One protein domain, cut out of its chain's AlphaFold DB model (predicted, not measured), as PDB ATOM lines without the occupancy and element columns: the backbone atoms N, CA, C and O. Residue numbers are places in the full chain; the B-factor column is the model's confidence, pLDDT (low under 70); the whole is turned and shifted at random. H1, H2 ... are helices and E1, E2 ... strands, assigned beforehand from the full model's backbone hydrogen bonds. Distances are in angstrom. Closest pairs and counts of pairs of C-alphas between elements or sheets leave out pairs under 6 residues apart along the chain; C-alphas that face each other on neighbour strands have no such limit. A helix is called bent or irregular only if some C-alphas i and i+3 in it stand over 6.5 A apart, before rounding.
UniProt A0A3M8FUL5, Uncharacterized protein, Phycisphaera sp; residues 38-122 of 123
ATOM      1  N   MET A  38     -16.853   3.343  -2.521       90.38
ATOM      2  CA  MET A  38     -15.782   3.086  -1.566       90.38
ATOM      3  C   MET A  38     -15.251   4.419  -1.058       90.38
ATOM      4  O   MET A  38     -14.985   5.312  -1.862       90.38
ATOM      5  N   VAL A  39     -15.095   4.544   0.259       92.00
ATOM      6  CA  VAL A  39     -14.417   5.690   0.870       92.00
ATOM      7  C   VAL A  39     -12.915   5.429   0.872       92.00
ATOM      8  O   VAL A  39     -12.457   4.334   1.207       92.00
ATOM      9  N   LEU A  40     -12.161   6.438   0.465       93.62
ATOM     10  CA  LEU A  40     -10.713   6.445   0.411       93.62
ATOM     11  C   LEU A  40     -10.199   7.607   1.261       93.62
ATOM     12  O   LEU A  40     -10.835   8.654   1.316       93.62
ATOM     13  N   ILE A  41      -9.046   7.441   1.892       93.94
ATOM     14  CA  ILE A  41      -8.349   8.504   2.614       93.94
ATOM     15  C   ILE A  41      -6.998   8.718   1.945       93.94
ATOM     16  O   ILE A  41      -6.286   7.747   1.671       93.94
ATOM     17  N   ASP A  42      -6.651   9.976   1.685       94.00
ATOM     18  CA  ASP A  42      -5.288  10.340   1.321       94.00
ATOM     19  C   ASP A  42      -4.392  10.257   2.544       94.00
ATOM     20  O   ASP A  42      -4.543  11.008   3.507       94.00
ATOM     21  N   VAL A  43      -3.424   9.352   2.497       93.06
ATOM     22  CA  VAL A  43      -2.498   9.164   3.609       93.06
ATOM     23  C   VAL A  43      -1.508  10.312   3.769       93.06
ATOM     24  O   VAL A  43      -0.876  10.397   4.816       93.06
ATOM     25  N   LYS A  44      -1.363  11.202   2.778       92.19
ATOM     26  CA  LYS A  44      -0.474  12.372   2.866       92.19
ATOM     27  C   LYS A  44      -1.143  13.604   3.466       92.19
ATOM     28  O   LYS A  44      -0.486  14.358   4.176       92.19
ATOM     29  N   THR A  45      -2.430  13.818   3.199       89.75
ATOM     30  CA  THR A  45      -3.158  15.021   3.653       89.75
ATOM     31  C   THR A  45      -4.193  14.728   4.744       89.75
ATOM     32  O   THR A  45      -4.532  15.604   5.553       89.75
ATOM     33  N   GLY A  46      -4.672  13.483   4.803       88.00
ATOM     34  CA  GLY A  46      -5.819  13.071   5.604       88.00
ATOM     35  C   GLY A  46      -7.164  13.416   4.957       88.00
ATOM     36  O   GLY A  46      -8.184  13.352   5.636       88.00
ATOM     37  N   ASP A  47      -7.192  13.807   3.682       90.75
ATOM     38  CA  ASP A  47      -8.441  14.144   3.000       90.75
ATOM     39  C   ASP A  47      -9.256  12.892   2.662       90.75
ATOM     40  O   ASP A  47      -8.715  11.831   2.343       90.75
ATOM     41  N   VAL A  48     -10.582  13.026   2.721       92.38
ATOM     42  CA  VAL A  48     -11.518  11.925   2.483       92.38
ATOM     43  C   VAL A  48     -12.111  12.038   1.088       92.38
ATOM     44  O   VAL A  48     -12.728  13.041   0.724       92.38
ATOM     45  N   TYR A  49     -12.004  10.954   0.337       93.44
ATOM     46  CA  TYR A  49     -12.503  10.814  -1.017       93.44
ATOM     47  C   TYR A  49     -13.497   9.658  -1.117       93.44
ATOM     48  O   TYR A  49     -13.526   8.750  -0.289       93.44
ATOM     49  N   SER A  50     -14.336   9.671  -2.145       92.38
ATOM     50  CA  SER A  50     -15.208   8.552  -2.483       92.38
ATOM     51  C   SER A  50     -15.148   8.250  -3.966       92.38
ATOM     52  O   SER A  50     -15.082   9.155  -4.794       92.38
ATOM     53  N   VAL A  51     -15.177   6.961  -4.288       92.31
ATOM     54  CA  VAL A  51     -15.106   6.465  -5.659       92.31
ATOM     55  C   VAL A  51     -16.235   5.468  -5.902       92.31
ATOM     56  O   VAL A  51     -16.440   4.550  -5.105       92.31
ATOM     57  N   SER A  52     -16.980   5.618  -6.999       89.19
ATOM     58  CA  SER A  52     -17.970   4.618  -7.406       89.19
ATOM     59  C   SER A  52     -17.303   3.291  -7.770       89.19
ATOM     60  O   SER A  52     -16.317   3.263  -8.513       89.19
ATOM     61  N   LEU A  53     -17.871   2.193  -7.273       88.44
ATOM     62  CA  LEU A  53     -17.529   0.815  -7.640       88.44
ATOM     63  C   LEU A  53     -18.467   0.250  -8.716       88.44
ATOM     64  O   LEU A  53     -18.293  -0.880  -9.172       88.44
ATOM     65  N   GLN A  54     -19.483   1.011  -9.124       86.00
ATOM     66  CA  GLN A  54     -20.530   0.504  -9.997       86.00
ATOM     67  C   GLN A  54     -19.982   0.236 -11.404       86.00
ATOM     68  O   GLN A  54     -19.529   1.141 -12.101       86.00
ATOM     69  N   GLY A  55     -20.012  -1.034 -11.816       81.94
ATOM     70  CA  GLY A  55     -19.599  -1.453 -13.157       81.94
ATOM     71  C   GLY A  55     -18.096  -1.358 -13.442       81.94
ATOM     72  O   GLY A  55     -17.708  -1.491 -14.602       81.94
ATOM     73  N   ARG A  56     -17.241  -1.148 -12.428       82.88
ATOM     74  CA  ARG A  56     -15.783  -1.075 -12.615       82.88
ATOM     75  C   ARG A  56     -14.990  -1.665 -11.455       82.88
ATOM     76  O   ARG A  56     -15.397  -1.611 -10.301       82.88
ATOM     77  N   SER A  57     -13.808  -2.188 -11.768       83.38
ATOM     78  CA  SER A  57     -12.810  -2.554 -10.762       83.38
ATOM     79  C   SER A  57     -11.934  -1.348 -10.435       83.38
ATOM     80  O   SER A  57     -11.438  -0.676 -11.337       83.38
ATOM     81  N   VAL A  58     -11.714  -1.098  -9.147       87.19
ATOM     82  CA  VAL A  58     -10.823  -0.037  -8.665       87.19
ATOM     83  C   VAL A  58      -9.463  -0.644  -8.328       87.19
ATOM     84  O   VAL A  58      -9.382  -1.645  -7.614       87.19
ATOM     85  N   ARG A  59      -8.384  -0.059  -8.861       88.44
ATOM     86  CA  ARG A  59      -7.010  -0.425  -8.495       88.44
ATOM     87  C   ARG A  59      -6.614   0.344  -7.237       88.44
ATOM     88  O   ARG A  59      -6.824   1.549  -7.176       88.44
ATOM     89  N   LEU A  60      -6.050  -0.364  -6.263       90.06
ATOM     90  CA  LEU A  60      -5.638   0.187  -4.975       90.06
ATOM     91  C   LEU A  60      -4.128  -0.040  -4.765       90.06
ATOM     92  O   LEU A  60      -3.660  -1.130  -5.114       90.06
ATOM     93  N   PRO A  61      -3.375   0.928  -4.205       91.06
ATOM     94  CA  PRO A  61      -3.814   2.278  -3.817       91.06
ATOM     95  C   PRO A  61      -4.308   3.093  -5.022       91.06
ATOM     96  O   PRO A  61      -3.827   2.905  -6.141       91.06
ATOM     97  N   TYR A  62      -5.317   3.938  -4.811       92.00
ATOM     98  CA  TYR A  62      -5.904   4.746  -5.879       92.00
ATOM     99  C   TYR A  62      -5.073   6.029  -6.070       92.00
ATOM    100  O   TYR A  62      -4.531   6.556  -5.094       92.00
ATOM    101  N   PRO A  63      -4.899   6.520  -7.308       91.81
ATOM    102  CA  PRO A  63      -4.171   7.758  -7.550       91.81
ATOM    103  C   PRO A  63      -4.965   8.974  -7.063       91.81
ATOM    104  O   PRO A  63      -6.170   9.069  -7.300       91.81
ATOM    105  N   HIS A  64      -4.283   9.918  -6.422       91.50
ATOM    106  CA  HIS A  64      -4.841  11.218  -6.073       91.50
ATOM    107  C   HIS A  64      -5.199  12.001  -7.353       91.50
ATOM    108  O   HIS A  64      -4.390  12.012  -8.288       91.50
ATOM    109  N   PRO A  65      -6.363  12.677  -7.419       88.81
ATOM    110  CA  PRO A  65      -6.817  13.367  -8.633       88.81
ATOM    111  C   PRO A  65      -5.848  14.460  -9.108       88.81
ATOM    112  O   PRO A  65      -5.582  14.561 -10.303       88.81
ATOM    113  N   ASP A  66      -5.279  15.233  -8.179       90.25
ATOM    114  CA  ASP A  66      -4.414  16.370  -8.528       90.25
ATOM    115  C   ASP A  66      -2.942  15.997  -8.757       90.25
ATOM    116  O   ASP A  66      -2.287  16.561  -9.631       90.25
ATOM    117  N   THR A  67      -2.398  15.054  -7.982       88.81
ATOM    118  CA  THR A  67      -0.959  14.730  -8.002       88.81
ATOM    119  C   THR A  67      -0.647  13.462  -8.793       88.81
ATOM    120  O   THR A  67       0.510  13.220  -9.125       88.81
ATOM    121  N   SER A  68      -1.660  12.648  -9.120       88.12
ATOM    122  CA  SER A  68      -1.522  11.314  -9.728       88.12
ATOM    123  C   SER A  68      -0.717  10.299  -8.901       88.12
ATOM    124  O   SER A  68      -0.475   9.183  -9.364       88.12
ATOM    125  N   GLU A  69      -0.322  10.639  -7.673       89.88
ATOM    126  CA  GLU A  69       0.395   9.733  -6.781       89.88
ATOM    127  C   GLU A  69      -0.563   8.718  -6.150       89.88
ATOM    128  O   GLU A  69      -1.689   9.043  -5.786       89.88
ATOM    129  N   SER A  70      -0.126   7.468  -6.000       90.81
ATOM    130  CA  SER A  70      -0.933   6.387  -5.419       90.81
ATOM    131  C   SER A  70      -0.989   6.468  -3.887       90.81
ATOM    132  O   SER A  70      -0.396   5.638  -3.200       90.81
ATOM    133  N   THR A  71      -1.692   7.473  -3.359       92.69
ATOM    134  CA  THR A  71      -1.771   7.776  -1.916       92.69
ATOM    135  C   THR A  71      -3.142   7.511  -1.299       92.69
ATOM    136  O   THR A  71      -3.271   7.500  -0.077       92.69
ATOM    137  N   LEU A  72      -4.169   7.252  -2.113       93.25
ATOM    138  CA  LEU A  72      -5.526   7.037  -1.620       93.25
ATOM    139  C   LEU A  72      -5.736   5.570  -1.229       93.25
ATOM    140  O   LEU A  72      -5.674   4.664  -2.070       93.25
ATOM    141  N   LEU A  73      -6.023   5.330   0.049       94.00
ATOM    142  CA  LEU A  73      -6.250   3.995   0.601       94.00
ATOM    143  C   LEU A  73      -7.677   3.818   1.121       94.00
ATOM    144  O   LEU A  73      -8.246   4.762   1.661       94.00
ATOM    145  N   PRO A  74      -8.268   2.615   1.011       93.31
ATOM    146  CA  PRO A  74      -9.600   2.366   1.542       93.31
ATOM    147  C   PRO A  74      -9.644   2.503   3.053       93.31
ATOM    148  O   PRO A  74      -8.832   1.899   3.765       93.31
ATOM    149  N   ALA A  75     -10.660   3.223   3.507       92.00
ATOM    150  CA  ALA A  75     -10.945   3.418   4.911       92.00
ATOM    151  C   ALA A  75     -12.383   3.024   5.236       92.00
ATOM    152  O   ALA A  75     -13.272   3.013   4.380       92.00
ATOM    153  N   SER A  76     -12.613   2.682   6.492       89.88
ATOM    154  CA  SER A  76     -13.936   2.414   7.036       89.88
ATOM    155  C   SER A  76     -14.074   3.155   8.353       89.88
ATOM    156  O   SER A  76     -13.131   3.206   9.139       89.88
ATOM    157  N   LEU A  77     -15.236   3.764   8.558       87.00
ATOM    158  CA  LEU A  77     -15.585   4.360   9.834       87.00
ATOM    159  C   LEU A  77     -16.020   3.231  10.766       87.00
ATOM    160  O   LEU A  77     -16.918   2.462  10.427       87.00
ATOM    161  N   ASP A  78     -15.368   3.126  11.915       87.31
ATOM    162  CA  ASP A  78     -15.864   2.318  13.017       87.31
ATOM    163  C   ASP A  78     -16.949   3.119  13.746       87.31
ATOM    164  O   ASP A  78     -16.674   4.171  14.328       87.31
ATOM    165  N   GLU A  79     -18.192   2.647  13.667       85.31
ATOM    166  CA  GLU A  79     -19.357   3.318  14.250       85.31
ATOM    167  C   GLU A  79     -19.329   3.313  15.787       85.31
ATOM    168  O   GLU A  79     -19.856   4.239  16.408       85.31
ATOM    169  N   ASP A  80     -18.664   2.331  16.409       86.31
ATOM    170  CA  ASP A  80     -18.576   2.229  17.869       86.31
ATOM    171  C   ASP A  80     -17.628   3.293  18.437       86.31
ATOM    172  O   ASP A  80     -17.913   3.941  19.450       86.31
ATOM    173  N   THR A  81     -16.491   3.500  17.770       85.69
ATOM    174  CA  THR A  81     -15.443   4.435  18.207       85.69
ATOM    175  C   THR A  81     -15.481   5.781  17.485       85.69
ATOM    176  O   THR A  81     -14.696   6.670  17.819       85.69
ATOM    177  N   ASN A  82     -16.378   5.949  16.504       86.88
ATOM    178  CA  ASN A  82     -16.437   7.097  15.589       86.88
ATOM    179  C   ASN A  82     -15.064   7.459  15.002       86.88
ATOM    180  O   ASN A  82     -14.723   8.632  14.849       86.88
ATOM    181  N   THR A  83     -14.254   6.441  14.720       88.31
ATOM    182  CA  THR A  83     -12.867   6.598  14.283       88.31
ATOM    183  C   THR A  83     -12.681   5.948  12.924       88.31
ATOM    184  O   THR A  83     -13.187   4.858  12.657       88.31
ATOM    185  N   TRP A  84     -11.949   6.619  12.043       90.88
ATOM    186  CA  TRP A  84     -11.621   6.072  10.737       90.88
ATOM    187  C   TRP A  84     -10.445   5.112  10.835       90.88
ATOM    188  O   TRP A  84      -9.436   5.405  11.475       90.88
ATOM    189  N   TYR A  85     -10.563   3.980  10.151       92.12
ATOM    190  CA  TYR A  85      -9.511   2.980  10.067       92.12
ATOM    191  C   TYR A  85      -9.209   2.642   8.615       92.12
ATOM    192  O   TYR A  85     -10.103   2.318   7.827       92.12
ATOM    193  N   LEU A  86      -7.928   2.673   8.268       91.94
ATOM    194  CA  LEU A  86      -7.416   2.077   7.047       91.94
ATOM    195  C   LEU A  86      -7.556   0.560   7.129       91.94
ATOM    196  O   LEU A  86      -7.359  -0.059   8.174       91.94
ATOM    197  N   SER A  87      -7.869  -0.075   6.002       86.44
ATOM    198  CA  SER A  87      -7.938  -1.535   5.985       86.44
ATOM    199  C   SER A  87      -6.556  -2.143   6.263       86.44
ATOM    200  O   SER A  87      -5.598  -1.862   5.540       86.44
ATOM    201  N   ASN A  88      -6.475  -3.050   7.246       86.25
ATOM    202  CA  ASN A  88      -5.240  -3.728   7.683       86.25
ATOM    203  C   ASN A  88      -4.384  -4.284   6.534       86.25
ATOM    204  O   ASN A  88      -3.157  -4.322   6.607       86.25
ATOM    205  N   ARG A  89      -5.027  -4.701   5.437       86.56
ATOM    206  CA  ARG A  89      -4.348  -5.227   4.247       86.56
ATOM    207  C   ARG A  89      -3.431  -4.212   3.552       86.56
ATOM    208  O   ARG A  89      -2.576  -4.633   2.779       86.56
ATOM    209  N   TYR A  90      -3.633  -2.915   3.784       85.94
ATOM    210  CA  TYR A  90      -2.874  -1.830   3.162       85.94
ATOM    211  C   TYR A  90      -1.895  -1.144   4.117       85.94
ATOM    212  O   TYR A  90      -1.158  -0.276   3.668       85.94
ATOM    213  N   LEU A  91      -1.794  -1.563   5.384       87.44
ATOM    214  CA  LEU A  91      -0.807  -0.985   6.310       87.44
ATOM    215  C   LEU A  91       0.626  -1.203   5.819       87.44
ATOM    216  O   LEU A  91       1.432  -0.286   5.831       87.44
ATOM    217  N   LYS A  92       0.915  -2.367   5.228       86.38
ATOM    218  CA  LYS A  92       2.213  -2.615   4.571       86.38
ATOM    219  C   LYS A  92       2.474  -1.720   3.358       86.38
ATOM    220  O   LYS A  92       3.621  -1.533   2.967       86.38
ATOM    221  N   ALA A  93       1.426  -1.199   2.716       82.69
ATOM    222  CA  ALA A  93       1.603  -0.261   1.613       82.69
ATOM    223  C   ALA A  93       2.102   1.098   2.126       82.69
ATOM    224  O   ALA A  93       2.853   1.753   1.409       82.69
ATOM    225  N   LEU A  94       1.761   1.471   3.366       86.19
ATOM    226  CA  LEU A  94       2.237   2.694   4.016       86.19
ATOM    227  C   LEU A  94       3.762   2.709   4.155       86.19
ATOM    228  O   LEU A  94       4.376   3.740   3.927       86.19
ATOM    229  N   GLU A  95       4.396   1.562   4.417       84.25
ATOM    230  CA  GLU A  95       5.864   1.460   4.512       84.25
ATOM    231  C   GLU A  95       6.592   1.936   3.239       84.25
ATOM    232  O   GLU A  95       7.762   2.304   3.298       84.25
ATOM    233  N   ASN A  96       5.907   1.932   2.090       83.56
ATOM    234  CA  ASN A  96       6.463   2.326   0.795       83.56
ATOM    235  C   ASN A  96       6.030   3.737   0.353       83.56
ATOM    236  O   ASN A  96       6.359   4.148  -0.760       83.56
ATOM    237  N   ILE A  97       5.271   4.465   1.178       83.94
ATOM    238  CA  ILE A  97       4.780   5.812   0.874       83.94
ATOM    239  C   ILE A  97       5.557   6.815   1.727       83.94
ATOM    240  O   ILE A  97       5.492   6.802   2.952       83.94
ATOM    241  N   GLU A  98       6.281   7.720   1.074       84.56
ATOM    242  CA  GLU A  98       6.974   8.813   1.759       84.56
ATOM    243  C   GLU A  98       6.018   9.977   2.061       84.56
ATOM    244  O   GLU A  98       5.166  10.320   1.239       84.56
ATOM    245  N   GLY A  99       6.196  10.633   3.213       87.25
ATOM    246  CA  GLY A  99       5.443  11.841   3.573       87.25
ATOM    247  C   GLY A  99       4.013  11.579   4.049       87.25
ATOM    248  O   GLY A  99       3.108  12.330   3.698       87.25
ATOM    249  N   ILE A 100       3.809  10.508   4.817       89.38
ATOM    250  CA  ILE A 100       2.527  10.210   5.467       89.38
ATOM    251  C   ILE A 100       2.192  11.311   6.483       89.38
ATOM    252  O   ILE A 100       3.067  11.789   7.208       89.38
ATOM    253  N   SER A 101       0.922  11.707   6.517       90.19
ATOM    254  CA  SER A 101       0.374  12.666   7.472       90.19
ATOM    255  C   SER A 101       0.526  12.164   8.907       90.19
ATOM    256  O   SER A 101       0.310  10.993   9.202       90.19
ATOM    257  N   ASP A 102       0.780  13.089   9.824       89.00
ATOM    258  CA  ASP A 102       0.720  12.888  11.273       89.00
ATOM    259  C   ASP A 102      -0.660  12.437  11.784       89.00
ATOM    260  O   ASP A 102      -0.762  11.883  12.877       89.00
ATOM    261  N   LYS A 103      -1.715  12.621  10.984       88.25
ATOM    262  CA  LYS A 103      -3.069  12.137  11.280       88.25
ATOM    263  C   LYS A 103      -3.237  10.633  11.077       88.25
ATOM    264  O   LYS A 103      -4.267  10.095  11.472       88.25
ATOM    265  N   VAL A 104      -2.294   9.958  10.418       89.44
ATOM    266  CA  VAL A 104      -2.386   8.526  10.114       89.44
ATOM    267  C   VAL A 104      -1.415   7.760  11.001       89.44
ATOM    268  O   VAL A 104      -0.199   7.868  10.863       89.44
ATOM    269  N   ASP A 105      -1.959   6.928  11.880       89.50
ATOM    270  CA  ASP A 105      -1.182   5.947  12.623       89.50
ATOM    271  C   ASP A 105      -0.887   4.751  11.710       89.50
ATOM    272  O   ASP A 105      -1.771   3.968  11.353       89.50
ATOM    273  N   THR A 106       0.376   4.615  11.318       85.69
ATOM    274  CA  THR A 106       0.835   3.560  10.411       85.69
ATOM    275  C   THR A 106       0.827   2.167  11.038       85.69
ATOM    276  O   THR A 106       0.797   1.181  10.303       85.69
ATOM    277  N   GLU A 107       0.859   2.064  12.371       85.50
ATOM    278  CA  GLU A 107       0.849   0.780  13.080       85.50
ATOM    279  C   GLU A 107      -0.577   0.262  13.265       85.50
ATOM    280  O   GLU A 107      -0.856  -0.907  12.986       85.50
ATOM    281  N   SER A 108      -1.486   1.129  13.722       86.19
ATOM    282  CA  SER A 108      -2.878   0.746  13.991       86.19
ATOM    283  C   SER A 108      -3.816   0.938  12.798       86.19
ATOM    284  O   SER A 108      -4.917   0.387  12.788       86.19
ATOM    285  N   GLY A 109      -3.411   1.719  11.794       87.12
ATOM    286  CA  GLY A 109      -4.268   2.130  10.684       87.12
ATOM    287  C   GLY A 109      -5.288   3.200  11.051       87.12
ATOM    288  O   GLY A 109      -6.125   3.540  10.216       87.12
ATOM    289  N   LYS A 110      -5.258   3.711  12.283       91.31
ATOM    290  CA  LYS A 110      -6.170   4.752  12.740       91.31
ATOM    291  C   LYS A 110      -5.899   6.058  11.996       91.31
ATOM    292  O   LYS A 110      -4.752   6.471  11.854       91.31
ATOM    293  N   VAL A 111      -6.964   6.730  11.575       90.75
ATOM    294  CA  VAL A 111      -6.902   8.068  10.991       90.75
ATOM    295  C   VAL A 111      -7.643   9.048  11.893       90.75
ATOM    296  O   VAL A 111      -8.830   8.877  12.176       90.75
ATOM    297  N   ASP A 112      -6.932  10.077  12.344       90.88
ATOM    298  CA  ASP A 112      -7.458  11.149  13.183       90.88
ATOM    299  C   ASP A 112      -8.123  12.233  12.326       90.88
ATOM    300  O   ASP A 112      -7.549  13.279  12.009       90.88
ATOM    301  N   ILE A 113      -9.342  11.931  11.886       88.50
ATOM    302  CA  ILE A 113     -10.203  12.846  11.136       88.50
ATOM    303  C   ILE A 113     -11.638  12.799  11.680       88.50
ATOM    304  O   ILE A 113     -12.082  11.752  12.163       88.50
ATOM    305  N   PRO A 114     -12.400  13.904  11.582       87.19
ATOM    306  CA  PRO A 114     -13.779  13.939  12.059       87.19
ATOM    307  C   PRO A 114     -14.675  12.908  11.353       87.19
ATOM    308  O   PRO A 114     -14.631  12.760  10.128       87.19
ATOM    309  N   ALA A 115     -15.529  12.214  12.110       85.31
ATOM    310  CA  ALA A 115     -16.472  11.223  11.576       85.31
ATOM    311  C   ALA A 115     -17.519  11.827  10.620       85.31
ATOM    312  O   ALA A 115     -18.018  11.146   9.727       85.31
ATOM    313  N   ASP A 116     -17.828  13.116  10.772       85.25
ATOM    314  CA  ASP A 116     -18.763  13.873   9.937       85.25
ATOM    315  C   ASP A 116     -18.128  14.431   8.650       85.25
ATOM    316  O   ASP A 116     -18.800  15.113   7.865       85.25
ATOM    317  N   THR A 117     -16.848  14.125   8.402       86.12
ATOM    318  CA  THR A 117     -16.140  14.556   7.194       86.12
ATOM    319  C   THR A 117     -16.825  13.994   5.953       86.12
ATOM    320  O   THR A 117     -16.909  12.783   5.750       86.12
ATOM    321  N   LYS A 118     -17.307  14.890   5.086       86.12
ATOM    322  CA  LYS A 118     -17.962  14.509   3.832       86.12
ATOM    323  C   LYS A 118     -16.916  14.121   2.781       86.12
ATOM    324  O   LYS A 118     -16.108  14.980   2.426       86.12
ATOM    325  N   PRO A 119     -16.963  12.894   2.230       88.75
ATOM    326  CA  PRO A 119     -16.046  12.482   1.176       88.75
ATOM    327  C   PRO A 119     -16.230  13.306  -0.102       88.75
ATOM    328  O   PRO A 119     -17.361  13.538  -0.541       88.75
ATOM    329  N   GLN A 120     -15.127  13.684  -0.743       90.94
ATOM    330  CA  GLN A 120     -15.140  14.290  -2.073       90.94
ATOM    331  C   GLN A 120     -15.251  13.205  -3.158       90.94
ATOM    332  O   GLN A 120     -14.510  12.226  -3.142       90.94
ATOM    333  N   SER A 121     -16.188  13.344  -4.098       89.12
ATOM    334  CA  SER A 121     -16.334  12.401  -5.224       89.12
ATOM    335  C   SER A 121     -15.234  12.642  -6.260       89.12
ATOM    336  O   SER A 121     -15.013  13.793  -6.633       89.12
ATOM    337  N   ILE A 122     -14.579  11.579  -6.731       88.06
ATOM    338  CA  ILE A 122     -13.464  11.644  -7.706       88.06
ATOM    339  C   ILE A 122     -13.690  10.765  -8.950       88.06
ATOM    340  O   ILE A 122     -12.751  10.381  -9.645       88.06
TER     341      ILE A 122
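This is residues 38 to 122 of the 123 residues of an uncharacterized protein of Phycisphaera sp (UniProt A0A3M8FUL5). With little regular structure, this is a strongly twisted sheet of two hairpins, E1-E2 and E3-E4, amid long loops, with a short helix, H1, grazing it. Residues 95 to 122 fold back, pairing briefly with both edge strands: 110 to 111 with E4, 120 to 121 with E2. Of 85 printed residues, 28 are in named elements, E1, E2, E3, E4, H1, class mixed; the sheet's order is E2-E1-E3-E4, antiparallel. It is compact, radius of gyration of the C-alphas 12.0 A, spans 32 by 28 by 22 A.

E1, residues 38 to 42, begins at C-alpha 38 (-15.782, 3.086, -1.566). E2 is 48 to 52, E3 72 to 78 (18.5 A), E4 83 to 86. H1, 88 to 94, is irregular: C-alphas 89 and 92 are 7.1 A apart.

Within hydrogen-bond range are N 40 and O 49 of E1-E2, 2.8 A, N 41 and O 73 of E1-E3, 2.8 A, and N 76 and O 85 of E3-E4, 2.9 A. H1 only grazes the sheet; the closest C-alphas of E3 and H1 are those of Leu 73 and Tyr 90, 7.2 A apart, and within H1 1 of 3 O i to N i+4 pairs and 3 of 4 O i to N i+3 pairs are within hydrogen-bond range.

The printed part has no cut; the E2 to E3 link is long, 19 residues. No printed residue is under pLDDT 70.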